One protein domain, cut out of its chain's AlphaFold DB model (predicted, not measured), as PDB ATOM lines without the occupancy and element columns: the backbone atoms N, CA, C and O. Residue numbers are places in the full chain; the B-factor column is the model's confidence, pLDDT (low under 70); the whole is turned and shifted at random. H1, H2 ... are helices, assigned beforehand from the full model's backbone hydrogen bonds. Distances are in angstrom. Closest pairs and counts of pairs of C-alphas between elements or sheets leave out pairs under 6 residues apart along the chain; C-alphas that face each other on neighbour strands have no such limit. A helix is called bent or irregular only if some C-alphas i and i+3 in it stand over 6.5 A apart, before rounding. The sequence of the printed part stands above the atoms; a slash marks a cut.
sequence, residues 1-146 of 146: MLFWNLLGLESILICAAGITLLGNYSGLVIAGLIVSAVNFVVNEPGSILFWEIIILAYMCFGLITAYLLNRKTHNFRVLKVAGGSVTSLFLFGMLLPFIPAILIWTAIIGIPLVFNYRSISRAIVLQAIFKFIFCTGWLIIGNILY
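What this domain is: This is residues 1 to 146 of the 146 residues of an uncharacterized protein of Dehalobacter sp. UNSWDHB (UniProt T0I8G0). Six long helices make a flat slab: H3, H2, H1, H4 and H5 follow one another side by side in a curved row, each running opposite to the one before it, and H6 packs on the inner side of the curve, on H1 and H3. H5 ends the row, with its centre farthest from the mean of the C-alphas, while that of H6 is nearest. The printed part has 146 residues with six named helices, H1 to H6 in chain order, and no named strand, an all-helix class. It is compact, with a radius of gyration of the C-alphas of 16.3 A, and spans 52 by 38 by 17 A.

How they stand to each other: The longest helix, H3, residues 45 to 70, forms a hairpin with H2, residues 25 to 42; they touch at a shallow tilt of 10 degrees, closest at the C-alphas of Asn 39 and Ile 48, 6.3 A apart. H2 forms another hairpin with the hub, H1, residues 2 to 22; residues 27 to 35 of H2 alone touch residues 12 to 21 of H1 alone, closest at the C-alphas of Ala 31 and Ala 16, 4.4 A apart. H1 also touches H6, residues 122 to 144, at the C-alphas of Ala 17 and Cys 135, 4.5 A apart, and H4, residues 77 to 95, at those of Leu 21 and Gly 83, 4.9 A apart. H6 touches H3 too, closest at the C-alphas of Gln 127 and Leu 69, 6.7 A apart. H1, H2, H3, H4 and H6 form a bundle, helices side by side. H4 and H5, residues 98 to 116, form a hairpin at a shallow tilt of 11 degrees. H5 and H6 are apart. Every O i to N i+4 pair is within hydrogen-bond range in H1, H2 and H6; in H3 it is 20 of 22, in H4 14 of 15, in H5 13 of 15.

Where its parts are: H3 is 37.0 A long, H6 32.8 A, H1 30.2 A, H4 27.3 A, H2 25.9 A and H5 25.5 A. H1 begins at C-alpha 2 (164.777, 184.026, 339.372), and H6 ends at C-alpha 144 (178.091, 188.211, 330.676). H3 is only just irregular, with C-alphas 46 and 49 6.8 A apart, and so is H5, with C-alphas 108 and 111 6.8 A apart; H5 has a kink of 44 degrees near residue 105.

The domain as a whole: The C-alphas farthest apart, of Gly 46 and Arg 118, are 52.0 A apart. The printed part has no cut; the link from H3 to H4 is short, the other four are tight. The mean pLDDT of the printed part is 76.9; 43 residues are under 70, among them residues 70 to 88 and 109 to 120.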
ATOM      1  N   MET A   1     161.486 182.406 341.675       64.56
ATOM      2  CA  MET A   1     161.573 182.027 340.245       64.56
ATOM      3  C   MET A   1     162.928 182.384 339.644       64.56
ATOM      4  O   MET A   1     163.530 181.499 339.065       64.56
ATOM      5  N   LEU A   2     163.453 183.599 339.864       80.12
ATOM      6  CA  LEU A   2     164.777 184.026 339.372       80.12
ATOM      7  C   LEU A   2     165.919 183.034 339.683       80.12
ATOM      8  O   LEU A   2     166.674 182.670 338.793       80.12
ATOM      9  N   PHE A   3     165.989 182.537 340.924       78.19
ATOM     10  CA  PHE A   3     167.018 181.581 341.352       78.19
ATOM     11  C   PHE A   3     167.041 180.291 340.514       78.19
ATOM     12  O   PHE A   3     168.101 179.856 340.081       78.19
ATOM     13  N   TRP A   4     165.872 179.702 340.244       80.56
ATOM     14  CA  TRP A   4     165.774 178.464 339.464       80.56
ATOM     15  C   TRP A   4     166.144 178.673 337.992       80.56
ATOM     16  O   TRP A   4     166.735 177.783 337.387       80.56
ATOM     17  N   ASN A   5     165.852 179.853 337.437       82.06
ATOM     18  CA  ASN A   5     166.236 180.204 336.069       82.06
ATOM     19  C   ASN A   5     167.755 180.364 335.938       82.06
ATOM     20  O   ASN A   5     168.341 179.816 335.009       82.06
ATOM     21  N   LEU A   6     168.387 181.054 336.896       81.62
ATOM     22  CA  LEU A   6     169.844 181.208 336.952       81.62
ATOM     23  C   LEU A   6     170.537 179.851 337.099       81.62
ATOM     24  O   LEU A   6     171.409 179.521 336.303       81.62
ATOM     25  N   LEU A   7     170.080 179.022 338.042       82.00
ATOM     26  CA  LEU A   7     170.630 177.684 338.262       82.00
ATOM     27  C   LEU A   7     170.514 176.800 337.010       82.00
ATOM     28  O   LEU A   7     171.446 176.072 336.665       82.00
ATOM     29  N   GLY A   8     169.371 176.861 336.318       83.94
ATOM     30  CA  GLY A   8     169.147 176.121 335.079       83.94
ATOM     31  C   GLY A   8     170.086 176.564 333.957       83.94
ATOM     32  O   GLY A   8     170.697 175.723 333.298       83.94
ATOM     33  N   LEU A   9     170.250 177.873 333.773       84.12
ATOM     34  CA  LEU A   9     171.143 178.435 332.763       84.12
ATOM     35  C   LEU A   9     172.610 178.088 333.040       84.12
ATOM     36  O   LEU A   9     173.321 177.623 332.152       84.12
ATOM     37  N   GLU A  10     173.042 178.234 334.286       83.19
ATOM     38  CA  GLU A  10     174.404 177.929 334.714       83.19
ATOM     39  C   GLU A  10     174.717 176.429 334.545       83.19
ATOM     40  O   GLU A  10     175.794 176.054 334.076       83.19
ATOM     41  N   SER A  11     173.730 175.559 334.794       83.12
ATOM     42  CA  SER A  11     173.829 174.120 334.512       83.12
ATOM     43  C   SER A  11     174.005 173.829 333.015       83.12
ATOM     44  O   SER A  11     174.822 172.987 332.638       83.12
ATOM     45  N   ILE A  12     173.275 174.532 332.140       87.81
ATOM     46  CA  ILE A  12     173.409 174.399 330.677       87.81
ATOM     47  C   ILE A  12     174.798 174.858 330.222       87.81
ATOM     48  O   ILE A  12     175.437 174.177 329.414       87.81
ATOM     49  N   LEU A  13     175.292 175.972 330.764       86.12
ATOM     50  CA  LEU A  13     176.615 176.499 330.442       86.12
ATOM     51  C   LEU A  13     177.724 175.538 330.874       86.12
ATOM     52  O   LEU A  13     178.621 175.265 330.080       86.12
ATOM     53  N   ILE A  14     177.635 174.940 332.065       84.12
ATOM     54  CA  ILE A  14     178.581 173.907 332.520       84.12
ATOM     55  C   ILE A  14     178.522 172.666 331.630       84.12
ATOM     56  O   ILE A  14     179.567 172.105 331.296       84.12
ATOM     57  N   CYS A  15     177.333 172.258 331.183       84.81
ATOM     58  CA  CYS A  15     177.195 171.179 330.209       84.81
ATOM     59  C   CYS A  15     177.889 171.521 328.880       84.81
ATOM     60  O   CYS A  15     178.645 170.697 328.367       84.81
ATOM     61  N   ALA A  16     177.708 172.732 328.343       85.94
ATOM     62  CA  ALA A  16     178.393 173.182 327.126       85.94
ATOM     63  C   ALA A  16     179.926 173.207 327.304       85.94
ATOM     64  O   ALA A  16     180.683 172.721 326.452       85.94
ATOM     65  N   ALA A  17     180.389 173.689 328.455       82.94
ATOM     66  CA  ALA A  17     181.792 173.681 328.851       82.94
ATOM     67  C   ALA A  17     182.351 172.241 328.894       82.94
ATOM     68  O   ALA A  17     183.401 171.934 328.316       82.94
ATOM     69  N   GLY A  18     181.591 171.318 329.486       79.12
ATOM     70  CA  GLY A  18     181.921 169.900 329.566       79.12
ATOM     71  C   GLY A  18     181.973 169.194 328.217       79.12
ATOM     72  O   GLY A  18     182.914 168.448 327.938       79.12
ATOM     73  N   ILE A  19     181.006 169.470 327.341       83.62
ATOM     74  CA  ILE A  19     180.973 168.950 325.969       83.62
ATOM     75  C   ILE A  19     182.209 169.427 325.187       83.62
ATOM     76  O   ILE A  19     182.803 168.640 324.448       83.62
ATOM     77  N   THR A  20     182.662 170.665 325.405       82.62
ATOM     78  CA  THR A  20     183.892 171.206 324.797       82.62
ATOM     79  C   THR A  20     185.153 170.503 325.310       82.62
ATOM     80  O   THR A  20     186.054 170.177 324.533       82.62
ATOM     81  N   LEU A  21     185.228 170.218 326.615       74.06
ATOM     82  CA  LEU A  21     186.346 169.481 327.217       74.06
ATOM     83  C   LEU A  21     186.430 168.038 326.690       74.06
ATOM     84  O   LEU A  21     187.510 167.561 326.310       74.06
ATOM     85  N   LEU A  22     185.286 167.351 326.656       72.56
ATOM     86  CA  LEU A  22     185.154 165.933 326.318       72.56
ATOM     87  C   LEU A  22     185.224 165.653 324.815       72.56
ATOM     88  O   LEU A  22     185.817 164.656 324.384       72.56
ATOM     89  N   GLY A  23     184.618 166.521 324.012       69.44
ATOM     90  CA  GLY A  23     184.598 166.409 322.565       69.44
ATOM     91  C   GLY A  23     185.883 166.929 321.922       69.44
ATOM     92  O   GLY A  23     186.648 167.696 322.505       69.44
ATOM     93  N   ASN A  24     186.148 166.476 320.697       74.38
ATOM     94  CA  ASN A  24     187.128 167.122 319.823       74.38
ATOM     95  C   ASN A  24     186.414 168.273 319.092       74.38
ATOM     96  O   ASN A  24     185.693 169.040 319.722       74.38
ATOM     97  N   TYR A  25     186.545 168.377 317.770       82.75
ATOM     98  CA  TYR A  25     185.860 169.408 316.986       82.75
ATOM     99  C   TYR A  25     184.341 169.404 317.184       82.75
ATOM    100  O   TYR A  25     183.742 170.459 317.358       82.75
ATOM    101  N   SER A  26     183.728 168.217 317.230       84.44
ATOM    102  CA  SER A  26     182.279 168.077 317.403       84.44
ATOM    103  C   SER A  26     181.781 168.642 318.732       84.44
ATOM    104  O   SER A  26     180.710 169.231 318.766       84.44
ATOM    105  N   GLY A  27     182.560 168.519 319.812       85.12
ATOM    106  CA  GLY A  27     182.180 169.081 321.108       85.12
ATOM    107  C   GLY A  27     182.157 170.604 321.092       85.12
ATOM    108  O   GLY A  27     181.231 171.211 321.613       85.12
ATOM    109  N   LEU A  28     183.139 171.217 320.429       87.62
ATOM    110  CA  LEU A  28     183.240 172.670 320.324       87.62
ATOM    111  C   LEU A  28     182.086 173.258 319.494       87.62
ATOM    112  O   LEU A  28     181.514 174.274 319.879       87.62
ATOM    113  N   VAL A  29     181.693 172.576 318.413       89.12
ATOM    114  CA  VAL A  29     180.527 172.960 317.599       89.12
ATOM    115  C   VAL A  29     179.226 172.809 318.388       89.12
ATOM    116  O   VAL A  29     178.429 173.740 318.423       89.12
ATOM    117  N   ILE A  30     179.013 171.669 319.058       91.00
ATOM    118  CA  ILE A  30     177.794 171.436 319.850       91.00
ATOM    119  C   ILE A  30     177.682 172.462 320.985       91.00
ATOM    120  O   ILE A  30     176.612 173.024 321.190       91.00
ATOM    121  N   ALA A  31     178.776 172.742 321.696       88.94
ATOM    122  CA  ALA A  31     178.790 173.749 322.750       88.94
ATOM    123  C   ALA A  31     178.480 175.150 322.212       88.94
ATOM    124  O   ALA A  31     177.663 175.854 322.797       88.94
ATOM    125  N   GLY A  32     179.063 175.522 321.070       90.31
ATOM    126  CA  GLY A  32     178.757 176.785 320.404       90.31
ATOM    127  C   GLY A  32     177.283 176.911 320.016       90.31
ATOM    128  O   GLY A  32     176.684 177.953 320.252       90.31
ATOM    129  N   LEU A  33     176.670 175.837 319.504       92.62
ATOM    130  CA  LEU A  33     175.235 175.806 319.199       92.62
ATOM    131  C   LEU A  33     174.368 175.953 320.453       92.62
ATOM    132  O   LEU A  33     173.364 176.656 320.415       92.62
ATOM    133  N   ILE A  34     174.751 175.319 321.565       91.38
ATOM    134  CA  ILE A  34     174.039 175.460 322.843       91.38
ATOM    135  C   ILE A  34     174.113 176.910 323.333       91.38
ATOM    136  O   ILE A  34     173.087 177.479 323.689       91.38
ATOM    137  N   VAL A  35     175.298 177.527 323.321       89.94
ATOM    138  CA  VAL A  35     175.477 178.915 323.780       89.94
ATOM    139  C   VAL A  35     174.777 179.910 322.847       89.94
ATOM    140  O   VAL A  35     174.165 180.859 323.327       89.94
ATOM    141  N   SER A  36     174.778 179.657 321.536       91.62
ATOM    142  CA  SER A  36     173.981 180.411 320.557       91.62
ATOM    143  C   SER A  36     172.478 180.293 320.846       91.62
ATOM    144  O   SER A  36     171.782 181.299 320.952       91.62
ATOM    145  N   ALA A  37     171.963 179.084 321.105       91.44
ATOM    146  CA  ALA A  37     170.562 178.899 321.486       91.44
ATOM    147  C   ALA A  37     170.208 179.641 322.788       91.44
ATOM    148  O   ALA A  37     169.145 180.249 322.876       91.44
ATOM    149  N   VAL A  38     171.109 179.642 323.778       89.62
ATOM    150  CA  VAL A  38     170.948 180.430 325.010       89.62
ATOM    151  C   VAL A  38     170.902 181.928 324.699       89.62
ATOM    152  O   VAL A  38     170.021 182.615 325.211       89.62
ATOM    153  N   ASN A  39     171.774 182.426 323.818       91.19
ATOM    154  CA  ASN A  39     171.766 183.821 323.374       91.19
ATOM    155  C   ASN A  39     170.399 184.220 322.782       91.19
ATOM    156  O   ASN A  39     169.840 185.234 323.184       91.19
ATOM    157  N   PHE A  40     169.806 183.387 321.919       89.44
ATOM    158  CA  PHE A  40     168.476 183.648 321.344       89.44
ATOM    159  C   PHE A  40     167.326 183.639 322.361       89.44
ATOM    160  O   PHE A  40     166.315 184.300 322.134       89.44
ATOM    161  N   VAL A  41     167.442 182.867 323.444       88.69
ATOM    162  CA  VAL A  41     166.393 182.763 324.473       88.69
ATOM    163  C   VAL A  41     166.484 183.897 325.494       88.69
ATOM    164  O   VAL A  41     165.458 184.308 326.034       88.69
ATOM    165  N   VAL A  42     167.695 184.379 325.783       86.31
ATOM    166  CA  VAL A  42     167.956 185.315 326.886       86.31
ATOM    167  C   VAL A  42     168.050 186.767 326.425       86.31
ATOM    168  O   VAL A  42     167.554 187.646 327.124       86.31
ATOM    169  N   ASN A  43     168.679 187.038 325.278       84.94
ATOM    170  CA  ASN A  43     168.977 188.408 324.865       84.94
ATOM    171  C   ASN A  43     167.858 189.077 324.071       84.94
ATOM    172  O   ASN A  43     167.101 188.445 323.335       84.94
ATOM    173  N   GLU A  44     167.812 190.405 324.170       85.56
ATOM    174  CA  GLU A  44     166.936 191.223 323.340       85.56
ATOM    175  C   GLU A  44     167.392 191.223 321.871       85.56
ATOM    176  O   GLU A  44     168.594 191.189 321.591       85.56
ATOM    177  N   PRO A  45     166.470 191.366 320.898       82.62
ATOM    178  CA  PRO A  45     166.787 191.301 319.469       82.62
ATOM    179  C   PRO A  45     167.935 192.216 319.013       82.62
ATOM    180  O   PRO A  45     168.647 191.885 318.066       82.62
ATOM    181  N   GLY A  46     168.129 193.354 319.687       82.94
ATOM    182  CA  GLY A  46     169.204 194.302 319.392       82.94
ATOM    183  C   GLY A  46     170.600 193.843 319.831       82.94
ATOM    184  O   GLY A  46     171.578 194.196 319.175       82.94
ATOM    185  N   SER A  47     170.715 193.046 320.899       85.31
ATOM    186  CA  SER A  47     172.001 192.556 321.423       85.31
ATOM    187  C   SER A  47     172.379 191.166 320.901       85.31
ATOM    188  O   SER A  47     173.568 190.839 320.892       85.31
ATOM    189  N   ILE A  48     171.415 190.380 320.395       89.81
ATOM    190  CA  ILE A  48     171.649 189.017 319.874       89.81
ATOM    191  C   ILE A  48     172.774 188.997 318.834       89.81
ATOM    192  O   ILE A  48     173.678 188.173 318.939       89.81
ATOM    193  N   LEU A  49     172.750 189.905 317.850       89.31
ATOM    194  CA  LEU A  49     173.738 189.928 316.762       89.31
ATOM    195  C   LEU A  49     175.164 190.178 317.259       89.31
ATOM    196  O   LEU A  49     176.100 189.535 316.789       89.31
ATOM    197  N   PHE A  50     175.333 191.100 318.208       90.69
ATOM    198  CA  PHE A  50     176.643 191.410 318.779       90.69
ATOM    199  C   PHE A  50     177.241 190.181 319.467       90.69
ATOM    200  O   PHE A  50     178.384 189.800 319.209       90.69
ATOM    201  N   TRP A  51     176.431 189.520 320.289       89.25
ATOM    202  CA  TRP A  51     176.841 188.320 320.997       89.25
ATOM    203  C   TRP A  51     177.063 187.122 320.081       89.25
ATOM    204  O   TRP A  51     178.023 186.380 320.275       89.25
ATOM    205  N   GLU A  52     176.246 186.968 319.043       92.56
ATOM    206  CA  GLU A  52     176.399 185.883 318.078       92.56
ATOM    207  C   GLU A  52     177.721 186.003 317.316       92.56
ATOM    208  O   GLU A  52     178.419 185.010 317.120       92.56
ATOM    209  N   ILE A  53     178.136 187.227 316.965       92.25
ATOM    210  CA  ILE A  53     179.451 187.475 316.360       92.25
ATOM    211  C   ILE A  53     180.575 187.037 317.307       92.25
ATOM    212  O   ILE A  53     181.522 186.386 316.863       92.25
ATOM    213  N   ILE A  54     180.473 187.349 318.604       91.12
ATOM    214  CA  ILE A  54     181.464 186.930 319.607       91.12
ATOM    215  C   ILE A  54     181.501 185.400 319.724       91.12
ATOM    216  O   ILE A  54     182.585 184.816 319.686       91.12
ATOM    217  N   ILE A  55     180.340 184.746 319.813       90.75
ATOM    218  CA  ILE A  55     180.210 183.283 319.906       90.75
ATOM    219  C   ILE A  55     180.826 182.608 318.674       90.75
ATOM    220  O   ILE A  55     181.632 181.684 318.812       90.75
ATOM    221  N   LEU A  56     180.507 183.089 317.470       92.88
ATOM    222  CA  LEU A  56     181.042 182.564 316.213       92.88
ATOM    223  C   LEU A  56     182.553 182.788 316.097       92.88
ATOM    224  O   LEU A  56     183.282 181.867 315.724       92.88
ATOM    225  N   ALA A  57     183.047 183.977 316.450       90.88
ATOM    226  CA  ALA A  57     184.478 184.271 316.449       90.88
ATOM    227  C   ALA A  57     185.233 183.356 317.424       90.88
ATOM    228  O   ALA A  57     186.274 182.790 317.072       90.88
ATOM    229  N   TYR A  58     184.675 183.149 318.620       89.31
ATOM    230  CA  TYR A  58     185.230 182.249 319.623       89.31
ATOM    231  C   TYR A  58     185.258 180.801 319.127       89.31
ATOM    232  O   TYR A  58     186.283 180.123 319.221       89.31
ATOM    233  N   MET A  59     184.170 180.344 318.507       90.81
ATOM    234  CA  MET A  59     184.070 179.009 317.922       90.81
ATOM    235  C   MET A  59     185.101 178.794 316.807       90.81
ATOM    236  O   MET A  59     185.812 177.788 316.809       90.81
ATOM    237  N   CYS A  60     185.244 179.756 315.892       90.75
ATOM    238  CA  CYS A  60     186.249 179.723 314.830       90.75
ATOM    239  C   CYS A  60     187.669 179.644 315.398       90.75
ATOM    240  O   CYS A  60     188.458 178.795 314.977       90.75
ATOM    241  N   PHE A  61     187.990 180.471 316.396       88.62
ATOM    242  CA  PHE A  61     189.287 180.427 317.069       88.62
ATOM    243  C   PHE A  61     189.534 179.059 317.733       88.62
ATOM    244  O   PHE A  61     190.627 178.489 317.629       88.62
ATOM    245  N   GLY A  62     188.501 178.475 318.344       85.50
ATOM    246  CA  GLY A  62     188.539 177.137 318.934       85.50
ATOM    247  C   GLY A  62     188.779 176.026 317.928       85.50
ATOM    248  O   GLY A  62     189.595 175.138 318.166       85.50
ATOM    249  N   LEU A  63     188.133 176.090 316.768       87.75
ATOM    250  CA  LEU A  63     188.329 175.109 315.706       87.75
ATOM    251  C   LEU A  63     189.730 175.199 315.093       87.75
ATOM    252  O   LEU A  63     190.360 174.162 314.882       87.75
ATOM    253  N   ILE A  64     190.250 176.409 314.866       87.31
ATOM    254  CA  ILE A  64     191.605 176.619 314.330       87.31
ATOM    255  C   ILE A  64     192.651 176.072 315.305       87.31
ATOM    256  O   ILE A  64     193.525 175.293 314.919       87.31
ATOM    257  N   THR A  65     192.556 176.440 316.583       82.19
ATOM    258  CA  THR A  65     193.492 175.965 317.612       82.19
ATOM    259  C   THR A  65     193.396 174.454 317.805       82.19
ATOM    260  O   THR A  65     194.427 173.776 317.844       82.19
ATOM    261  N   ALA A  66     192.180 173.895 317.827       80.00
ATOM    262  CA  ALA A  66     191.975 172.452 317.847       80.00
ATOM    263  C   ALA A  66     192.624 171.780 316.630       80.00
ATOM    264  O   ALA A  66     193.287 170.760 316.793       80.00
ATOM    265  N   TYR A  67     192.509 172.360 315.434       82.88
ATOM    266  CA  TYR A  67     193.086 171.805 314.211       82.88
ATOM    267  C   TYR A  67     194.616 171.759 314.252       82.88
ATOM    268  O   TYR A  67     195.222 170.731 313.934       82.88
ATOM    269  N   LEU A  68     195.245 172.836 314.724       81.25
ATOM    270  CA  LEU A  68     196.699 172.917 314.871       81.25
ATOM    271  C   LEU A  68     197.239 171.925 315.914       81.25
ATOM    272  O   LEU A  68     198.293 171.322 315.704       81.25
ATOM    273  N   LEU A  69     196.518 171.729 317.022       72.25
ATOM    274  CA  LEU A  69     196.944 170.862 318.126       72.25
ATOM    275  C   LEU A  69     196.656 169.373 317.873       72.25
ATOM    276  O   LEU A  69     197.435 168.518 318.289       72.25
ATOM    277  N   ASN A  70     195.580 169.046 317.154       66.50
ATOM    278  CA  ASN A  70     195.144 167.663 316.936       66.50
ATOM    279  C   ASN A  70     196.019 166.895 315.925       66.50
ATOM    280  O   ASN A  70     196.009 165.665 315.913       66.50
ATOM    281  N   ARG A  71     196.850 167.586 315.128       57.03
ATOM    282  CA  ARG A  71     197.826 166.955 314.213       57.03
ATOM    283  C   ARG A  71     198.845 166.044 314.915       57.03
ATOM    284  O   ARG A  71     199.531 165.290 314.232       57.03
ATOM    285  N   LYS A  72     198.994 166.126 316.244       52.47
ATOM    286  CA  LYS A  72     200.080 165.456 316.980       52.47
ATOM    287  C   LYS A  72     199.661 164.275 317.854       52.47
ATOM    288  O   LYS A  72     200.534 163.670 318.472       52.47
ATOM    289  N   THR A  73     198.379 163.924 317.942       53.59
ATOM    290  CA  THR A  73     197.947 163.120 319.097       53.59
ATOM    291  C   THR A  73     196.645 162.350 318.862       53.59
ATOM    292  O   THR A  73     195.540 162.794 319.158       53.59
ATOM    293  N   HIS A  74     196.802 161.114 318.385       52.22
ATOM    294  CA  HIS A  74     195.698 160.215 318.040       52.22
ATOM    295  C   HIS A  74     195.041 159.484 319.229       52.22
ATOM    296  O   HIS A  74     194.014 158.841 319.039       52.22
ATOM    297  N   ASN A  75     195.572 159.580 320.457       55.22
ATOM    298  CA  ASN A  75     195.064 158.827 321.615       55.22
ATOM    299  C   ASN A  75     195.000 159.675 322.893       55.22
ATOM    300  O   ASN A  75     195.893 159.644 323.737       55.22
ATOM    301  N   PHE A  76     193.900 160.407 323.075       62.88
ATOM    302  CA  PHE A  76     193.659 161.241 324.260       62.88
ATOM    303  C   PHE A  76     192.633 160.662 325.223       62.88
ATOM    304  O   PHE A  76     191.695 161.335 325.657       62.88
ATOM    305  N   ARG A  77     192.833 159.404 325.612       63.94
ATOM    306  CA  ARG A  77     192.049 158.817 326.702       63.94
ATOM    307  C   ARG A  77     192.222 159.629 327.995       63.94
ATOM    308  O   ARG A  77     191.227 159.949 328.627       63.94
ATOM    309  N   VAL A  78     193.448 160.079 328.292       65.00
ATOM    310  CA  VAL A  78     193.766 160.953 329.443       65.00
ATOM    311  C   VAL A  78     192.924 162.222 329.436       65.00
ATOM    312  O   VAL A  78     192.315 162.560 330.439       65.00
ATOM    313  N   LEU A  79     192.886 162.924 328.298       64.62
ATOM    314  CA  LEU A  79     192.261 164.239 328.192       64.62
ATOM    315  C   LEU A  79     190.738 164.139 328.297       64.62
ATOM    316  O   LEU A  79     190.109 164.996 328.903       64.62
ATOM    317  N   LYS A  80     190.153 163.071 327.740       67.12
ATOM    318  CA  LYS A  80     188.725 162.775 327.888       67.12
ATOM    319  C   LYS A  80     188.376 162.436 329.334       67.12
ATOM    320  O   LYS A  80     187.410 162.973 329.859       67.12
ATOM    321  N   VAL A  81     189.171 161.594 329.997       66.31
ATOM    322  CA  VAL A  81     188.926 161.237 331.402       66.31
ATOM    323  C   VAL A  81     189.134 162.458 332.305       66.31
ATOM    324  O   VAL A  81     188.278 162.733 333.132       66.31
ATOM    325  N   ALA A  82     190.188 163.251 332.099       65.44
ATOM    326  CA  ALA A  82     190.444 164.480 332.852       65.44
ATOM    327  C   ALA A  82     189.382 165.561 332.595       65.44
ATOM    328  O   ALA A  82     188.915 166.192 333.535       65.44
ATOM    329  N   GLY A  83     188.946 165.745 331.346       65.75
ATOM    330  CA  GLY A  83     187.880 166.683 330.996       65.75
ATOM    331  C   GLY A  83     186.536 166.297 331.616       65.75
ATOM    332  O   GLY A  83     185.881 167.138 332.226       65.75
ATOM    333  N   GLY A  84     186.156 165.018 331.538       66.44
ATOM    334  CA  GLY A  84     184.943 164.504 332.187       66.44
ATOM    335  C   GLY A  84     185.012 164.611 333.702       66.44
ATOM    336  O   GLY A  84     184.053 165.036 334.339       66.44
ATOM    337  N   SER A  85     186.189 164.326 334.255       68.81
ATOM    338  CA  SER A  85     186.500 164.516 335.662       68.81
ATOM    339  C   SER A  85     186.252 165.963 336.088       68.81
ATOM    340  O   SER A  85     185.415 166.207 336.952       68.81
ATOM    341  N   VAL A  86     186.898 166.943 335.456       68.62
ATOM    342  CA  VAL A  86     186.747 168.367 335.799       68.62
ATOM    343  C   VAL A  86     185.302 168.840 335.633       68.62
ATOM    344  O   VAL A  86     184.783 169.539 336.496       68.62
ATOM    345  N   THR A  87     184.617 168.402 334.576       67.19
ATOM    346  CA  THR A  87     183.197 168.732 334.365       67.19
ATOM    347  C   THR A  87     182.331 168.203 335.507       67.19
ATOM    348  O   THR A  87     181.495 168.928 336.037       67.19
ATOM    349  N   SER A  88     182.562 166.956 335.934       68.69
ATOM    350  CA  SER A  88     181.834 166.369 337.061       68.69
ATOM    351  C   SER A  88     182.122 167.091 338.380       68.69
ATOM    352  O   SER A  88     181.201 167.264 339.168       68.69
ATOM    353  N   LEU A  89     183.351 167.581 338.600       72.38
ATOM    354  CA  LEU A  89     183.696 168.383 339.780       72.38
ATOM    355  C   LEU A  89     182.875 169.671 339.838       72.38
ATOM    356  O   LEU A  89     182.325 169.985 340.887       72.38
ATOM    357  N   PHE A  90     182.774 170.398 338.723       70.62
ATOM    358  CA  PHE A  90     181.977 171.624 338.667       70.62
ATOM    359  C   PHE A  90     180.484 171.342 338.853       70.62
ATOM    360  O   PHE A  90     179.830 172.044 339.617       70.62
ATOM    361  N   LEU A  91     179.970 170.267 338.247       69.75
ATOM    362  CA  LEU A  91     178.580 169.847 338.432       69.75
ATOM    363  C   LEU A  91     178.284 169.466 339.897       69.75
ATOM    364  O   LEU A  91     177.268 169.869 340.454       69.75
ATOM    365  N   PHE A  92     179.186 168.725 340.551       69.38
ATOM    366  CA  PHE A  92     179.058 168.391 341.971       69.38
ATOM    367  C   PHE A  92     179.225 169.615 342.872       69.38
ATOM    368  O   PHE A  92     178.522 169.715 343.872       69.38
ATOM    369  N   GLY A  93     180.110 170.551 342.521       66.19
ATOM    370  CA  GLY A  93     180.331 171.795 343.259       66.19
ATOM    371  C   GLY A  93     179.131 172.745 343.254       66.19
ATOM    372  O   GLY A  93     179.034 173.591 344.137       66.19
ATOM    373  N   MET A  94     178.193 172.587 342.315       69.06
ATOM    374  CA  MET A  94     176.904 173.287 342.356       69.06
ATOM    375  C   MET A  94     175.932 172.711 343.392       69.06
ATOM    376  O   MET A  94     175.075 173.431 343.896       69.06
ATOM    377  N   LEU A  95     176.031 171.413 343.692       69.12
ATOM    378  CA  LEU A  95     175.098 170.700 344.575       69.12
ATOM    379  C   LEU A  95     175.647 170.511 345.991       69.12
ATOM    380  O   LEU A  95     174.885 170.383 346.947       69.12
ATOM    381  N   LEU A  96     176.970 170.453 346.124       73.69
ATOM    382  CA  LEU A  96     177.684 170.191 347.364       73.69
ATOM    383  C   LEU A  96     178.657 171.332 347.663       73.69
ATOM    384  O   LEU A  96     179.215 171.924 346.738       73.69
ATOM    385  N   PRO A  97     178.952 171.600 348.947       75.75
ATOM    386  CA  PRO A  97     180.018 172.521 349.306       75.75
ATOM    387  C   PRO A  97     181.338 172.121 348.625       75.75
ATOM    388  O   PRO A  97     181.642 170.940 348.445       75.75
ATOM    389  N   PHE A  98     182.149 173.112 348.265       68.50
ATOM    390  CA  PHE A  98     183.336 172.913 347.428       68.50
ATOM    391  C   PHE A  98     184.334 171.889 348.002       68.50
ATOM    392  O   PHE A  98     184.888 171.066 347.275       68.50
ATOM    393  N   ILE A  99     184.517 171.899 349.325       76.12
ATOM    394  CA  ILE A  99     185.444 171.006 350.035       76.12
ATOM    395  C   ILE A  99     185.043 169.522 349.882       76.12
ATOM    396  O   ILE A  99     185.858 168.746 349.376       76.12
ATOM    397  N   PRO A 100     183.822 169.083 350.258       77.50
ATOM    398  CA  PRO A 100     183.404 167.697 350.052       77.50
ATOM    399  C   PRO A 100     183.340 167.303 348.571       77.50
ATOM    400  O   PRO A 100     183.687 166.167 348.247       77.50
ATOM    401  N   ALA A 101     182.985 168.222 347.667       71.00
ATOM    402  CA  ALA A 101     183.008 167.956 346.227       71.00
ATOM    403  C   ALA A 101     184.426 167.606 345.730       71.00
ATOM    404  O   ALA A 101     184.603 166.604 345.033       71.00
ATOM    405  N   ILE A 102     185.451 168.360 346.150       74.00
ATOM    406  CA  ILE A 102     186.856 168.058 345.832       74.00
ATOM    407  C   ILE A 102     187.286 166.714 346.414       74.00
ATOM    408  O   ILE A 102     187.966 165.948 345.729       74.00
ATOM    409  N   LEU A 103     186.919 166.407 347.660       76.88
ATOM    410  CA  LEU A 103     187.331 165.159 348.312       76.88
ATOM    411  C   LEU A 103     186.766 163.931 347.590       76.88
ATOM    412  O   LEU A 103     187.520 163.014 347.259       76.88
ATOM    413  N   ILE A 104     185.465 163.943 347.287       73.25
ATOM    414  CA  ILE A 104     184.784 162.865 346.555       73.25
ATOM    415  C   ILE A 104     185.404 162.699 345.165       73.25
ATOM    416  O   ILE A 104     185.741 161.592 344.744       73.25
ATOM    417  N   TRP A 105     185.621 163.809 344.470       75.88
ATOM    418  CA  TRP A 105     186.228 163.809 343.150       75.88
ATOM    419  C   TRP A 105     187.658 163.261 343.138       75.88
ATOM    420  O   TRP A 105     188.014 162.436 342.292       75.88
ATOM    421  N   THR A 106     188.481 163.693 344.095       70.38
ATOM    422  CA  THR A 106     189.883 163.273 344.197       70.38
ATOM    423  C   THR A 106     189.960 161.774 344.461       70.38
ATOM    424  O   THR A 106     190.761 161.089 343.826       70.38
ATOM    425  N   ALA A 107     189.087 161.249 345.326       73.25
ATOM    426  CA  ALA A 107     189.033 159.828 345.653       73.25
ATOM    427  C   ALA A 107     188.597 158.954 344.465       73.25
ATOM    428  O   ALA A 107     189.211 157.920 344.208       73.25
ATOM    429  N   ILE A 108     187.557 159.367 343.734       70.75
ATOM    430  CA  ILE A 108     186.936 158.534 342.692       70.75
ATOM    431  C   ILE A 108     187.654 158.672 341.349       70.75
ATOM    432  O   ILE A 108     187.772 157.694 340.614       70.75
ATOM    433  N   ILE A 109     188.123 159.876 341.009       66.44
ATOM    434  CA  ILE A 109     188.614 160.176 339.662       66.44
ATOM    435  C   ILE A 109     190.062 160.669 339.668       66.44
ATOM    436  O   ILE A 109     190.852 160.207 338.847       66.44
ATOM    437  N   GLY A 110     190.439 161.553 340.599       64.19
ATOM    438  CA  GLY A 110     191.788 162.134 340.661       64.19
ATOM    439  C   GLY A 110     192.891 161.093 340.890       64.19
ATOM    440  O   GLY A 110     193.839 161.006 340.108       64.19
ATOM    441  N   ILE A 111     192.735 160.262 341.924       67.38
ATOM    442  CA  ILE A 111     193.681 159.203 342.301       67.38
ATOM    443  C   ILE A 111     193.898 158.204 341.145       67.38
ATOM    444  O   ILE A 111     195.045 158.047 340.715       67.38
ATOM    445  N   PRO A 112     192.854 157.588 340.550       64.81
ATOM    446  CA  PRO A 112     193.036 156.681 339.415       64.81
ATOM    447  C   PRO A 112     193.730 157.317 338.207       64.81
ATOM    448  O   PRO A 112     194.493 156.640 337.521       64.81
ATOM    449  N   LEU A 113     193.504 158.610 337.944       66.88
ATOM    450  CA  LEU A 113     194.134 159.342 336.839       66.88
ATOM    451  C   LEU A 113     195.644 159.502 337.029       66.88
ATOM    452  O   LEU A 113     196.401 159.291 336.082       66.88
ATOM    453  N   VAL A 114     196.073 159.852 338.246       64.75
ATOM    454  CA  VAL A 114     197.492 160.041 338.589       64.75
ATOM    455  C   VAL A 114     198.257 158.721 338.486       64.75
ATOM    456  O   VAL A 114     199.363 158.689 337.950       64.75
ATOM    457  N   PHE A 115     197.658 157.614 338.933       65.75
ATOM    458  CA  PHE A 115     198.316 156.307 338.894       65.75
ATOM    459  C   PHE A 115     198.368 155.677 337.493       65.75
ATOM    460  O   PHE A 115     199.302 154.929 337.206       65.75
ATOM    461  N   ASN A 116     197.426 155.994 336.596       65.12
ATOM    462  CA  ASN A 116     197.400 155.416 335.245       65.12
ATOM    463  C   ASN A 116     198.397 156.062 334.266       65.12
ATOM    464  O   ASN A 116     198.748 155.451 333.257       65.12
ATOM    465  N   TYR A 117     198.849 157.295 334.521       64.75
ATOM    466  CA  TYR A 117     199.609 158.074 333.539       64.75
ATOM    467  C   TYR A 117     200.930 158.601 334.104       64.75
ATOM    468  O   TYR A 117     201.038 159.735 334.556       64.75
ATOM    469  N   ARG A 118     201.973 157.765 334.017       57.72
ATOM    470  CA  ARG A 118     203.334 158.075 334.496       57.72
ATOM    471  C   ARG A 118     204.113 159.080 333.638       57.72
ATOM    472  O   ARG A 118     205.052 159.684 334.143       57.72
ATOM    473  N   SER A 119     203.760 159.270 332.362       63.78
ATOM    474  CA  SER A 119     204.437 160.224 331.470       63.78
ATOM    475  C   SER A 119     203.441 161.015 330.617       63.78
ATOM    476  O   SER A 119     202.997 160.600 329.548       63.78
ATOM    477  N   ILE A 120     203.073 162.201 331.101       67.56
ATOM    478  CA  ILE A 120     202.223 163.130 330.354       67.56
ATOM    479  C   ILE A 120     203.115 163.945 329.409       67.56
ATOM    480  O   ILE A 120     203.998 164.684 329.841       67.56
ATOM    481  N   SER A 121     202.893 163.812 328.100       71.75
ATOM    482  CA  SER A 121     203.614 164.601 327.095       71.75
ATOM    483  C   SER A 121     203.239 166.087 327.188       71.75
ATOM    484  O   SER A 121     202.084 166.436 327.444       71.75
ATOM    485  N   ARG A 122     204.195 166.986 326.908       71.81
ATOM    486  CA  ARG A 122     203.965 168.446 326.899       71.81
ATOM    487  C   ARG A 122     202.818 168.867 325.968       71.81
ATOM    488  O   ARG A 122     202.117 169.825 326.269       71.81
ATOM    489  N   ALA A 123     202.594 168.136 324.873       69.12
ATOM    490  CA  ALA A 123     201.487 168.404 323.952       69.12
ATOM    491  C   ALA A 123     200.115 168.132 324.595       69.12
ATOM    492  O   ALA A 123     199.164 168.866 324.343       69.12
ATOM    493  N   ILE A 124     200.027 167.120 325.466       69.69
ATOM    494  CA  ILE A 124     198.806 166.786 326.214       69.69
ATOM    495  C   ILE A 124     198.474 167.898 327.208       69.69
ATOM    496  O   ILE A 124     197.329 168.330 327.284       69.69
ATOM    497  N   VAL A 125     199.485 168.390 327.928       71.62
ATOM    498  CA  VAL A 125     199.324 169.496 328.884       71.62
ATOM    499  C   VAL A 125     198.885 170.769 328.167       71.62
ATOM    500  O   VAL A 125     197.919 171.400 328.583       71.62
ATOM    501  N   LEU A 126     199.539 171.114 327.054       70.69
ATOM    502  CA  LEU A 126     199.188 172.298 326.272       70.69
ATOM    503  C   LEU A 126     197.737 172.227 325.776       70.69
ATOM    504  O   LEU A 126     196.987 173.187 325.917       70.69
ATOM    505  N   GLN A 127     197.314 171.074 325.258       71.19
ATOM    506  CA  GLN A 127     195.940 170.890 324.797       71.19
ATOM    507  C   GLN A 127     194.925 170.904 325.946       71.19
ATOM    508  O   GLN A 127     193.828 171.424 325.766       71.19
ATOM    509  N   ALA A 128     195.279 170.381 327.124       71.50
ATOM    510  CA  ALA A 128     194.438 170.475 328.316       71.50
ATOM    511  C   ALA A 128     194.238 171.935 328.741       71.50
ATOM    512  O   ALA A 128     193.104 172.343 328.966       71.50
ATOM    513  N   ILE A 129     195.314 172.730 328.777       71.88
ATOM    514  CA  ILE A 129     195.259 174.163 329.096       71.88
ATOM    515  C   ILE A 129     194.384 174.902 328.080       71.88
ATOM    516  O   ILE A 129     193.490 175.643 328.474       71.88
ATOM    517  N   PHE A 130     194.573 174.659 326.779       74.12
ATOM    518  CA  PHE A 130     193.740 175.290 325.753       74.12
ATOM    519  C   PHE A 130     192.267 174.922 325.897       74.12
ATOM    520  O   PHE A 130     191.416 175.807 325.901       74.12
ATOM    521  N   LYS A 131     191.947 173.635 326.063       75.12
ATOM    522  CA  LYS A 131     190.557 173.225 326.275       75.12
ATOM    523  C   LYS A 131     189.973 173.805 327.562       75.12
ATOM    524  O   LYS A 131     188.791 174.125 327.584       75.12
ATOM    525  N   PHE A 132     190.782 173.962 328.607       74.56
ATOM    526  CA  PHE A 132     190.360 174.597 329.849       74.56
ATOM    527  C   PHE A 132     190.019 176.073 329.636       74.56
ATOM    528  O   PHE A 132     188.945 176.487 330.055       74.56
ATOM    529  N   ILE A 133     190.865 176.828 328.922       75.69
ATOM    530  CA  ILE A 133     190.603 178.229 328.547       75.69
ATOM    531  C   ILE A 133     189.313 178.331 327.726       75.69
ATOM    532  O   ILE A 133     188.481 179.188 328.004       75.69
ATOM    533  N   PHE A 134     189.112 177.426 326.762       78.62
ATOM    534  CA  PHE A 134     187.884 177.382 325.960       78.62
ATOM    535  C   PHE A 134     186.632 177.109 326.789       78.62
ATOM    536  O   PHE A 134     185.599 177.748 326.615       78.62
ATOM    537  N   CYS A 135     186.746 176.176 327.726       77.12
ATOM    538  CA  CYS A 135     185.695 175.833 328.666       77.12
ATOM    539  C   CYS A 135     185.336 177.022 329.572       77.12
ATOM    540  O   CYS A 135     184.165 177.371 329.695       77.12
ATOM    541  N   THR A 136     186.336 177.706 330.136       76.19
ATOM    542  CA  THR A 136     186.103 178.906 330.958       76.19
ATOM    543  C   THR A 136     185.553 180.065 330.138       76.19
ATOM    544  O   THR A 136     184.702 180.792 330.636       76.19
ATOM    545  N   GLY A 137     185.966 180.223 328.880       79.31
ATOM    546  CA  GLY A 137     185.416 181.258 328.011       79.31
ATOM    547  C   GLY A 137     183.927 181.088 327.740       79.31
ATOM    548  O   GLY A 137     183.215 182.084 327.763       79.31
ATOM    549  N   TRP A 138     183.421 179.858 327.584       80.38
ATOM    550  CA  TRP A 138     181.974 179.628 327.473       80.38
ATOM    551  C   TRP A 138     181.211 180.032 328.734       80.38
ATOM    552  O   TRP A 138     180.145 180.630 328.626       80.38
ATOM    553  N   LEU A 139     181.768 179.755 329.915       79.75
ATOM    554  CA  LEU A 139     181.175 180.175 331.186       79.75
ATOM    555  C   LEU A 139     181.182 181.702 331.332       79.75
ATOM    556  O   LEU A 139     180.189 182.279 331.754       79.75
ATOM    557  N   ILE A 140     182.279 182.362 330.952       79.56
ATOM    558  CA  ILE A 140     182.402 183.824 331.014       79.56
ATOM    559  C   ILE A 140     181.441 184.482 330.024       79.56
ATOM    560  O   ILE A 140     180.678 185.356 330.415       79.56
ATOM    561  N   ILE A 141     181.444 184.050 328.759       79.88
ATOM    562  CA  ILE A 141     180.535 184.573 327.734       79.88
ATOM    563  C   ILE A 141     179.088 184.346 328.175       79.88
ATOM    564  O   ILE A 141     178.308 185.287 328.164       79.88
ATOM    565  N   GLY A 142     178.753 183.142 328.646       74.06
ATOM    566  CA  GLY A 142     177.429 182.797 329.162       74.06
ATOM    567  C   GLY A 142     176.969 183.629 330.361       74.06
ATOM    568  O   GLY A 142     175.796 183.975 330.430       74.06
ATOM    569  N   ASN A 143     177.881 183.980 331.269       77.19
ATOM    570  CA  ASN A 143     177.568 184.802 332.439       77.19
ATOM    571  C   ASN A 143     177.517 186.305 332.144       77.19
ATOM    572  O   ASN A 143     176.868 187.020 332.890       77.19
ATOM    573  N   ILE A 144     178.206 186.802 331.109       78.62
ATOM    574  CA  ILE A 144     178.091 188.211 330.676       78.62
ATOM    575  C   ILE A 144     176.886 188.393 329.737       78.62
ATOM    576  O   ILE A 144     176.321 189.478 329.647       78.62
ATOM    577  N   LEU A 145     176.494 187.327 329.034       67.81
ATOM    578  CA  LEU A 145     175.273 187.258 328.230       67.81
ATOM    579  C   LEU A 145     173.990 187.439 329.055       67.81
ATOM    580  O   LEU A 145     172.958 187.725 328.448       67.81
ATOM    581  N   TYR A 146     174.050 187.206 330.370       61.97
ATOM    582  CA  TYR A 146     172.922 187.232 331.304       61.97
ATOM    583  C   TYR A 146     172.965 188.459 332.222       61.97
ATOM    584  O   TYR A 146     174.076 188.847 332.645       61.97
TER     585      TYR A 146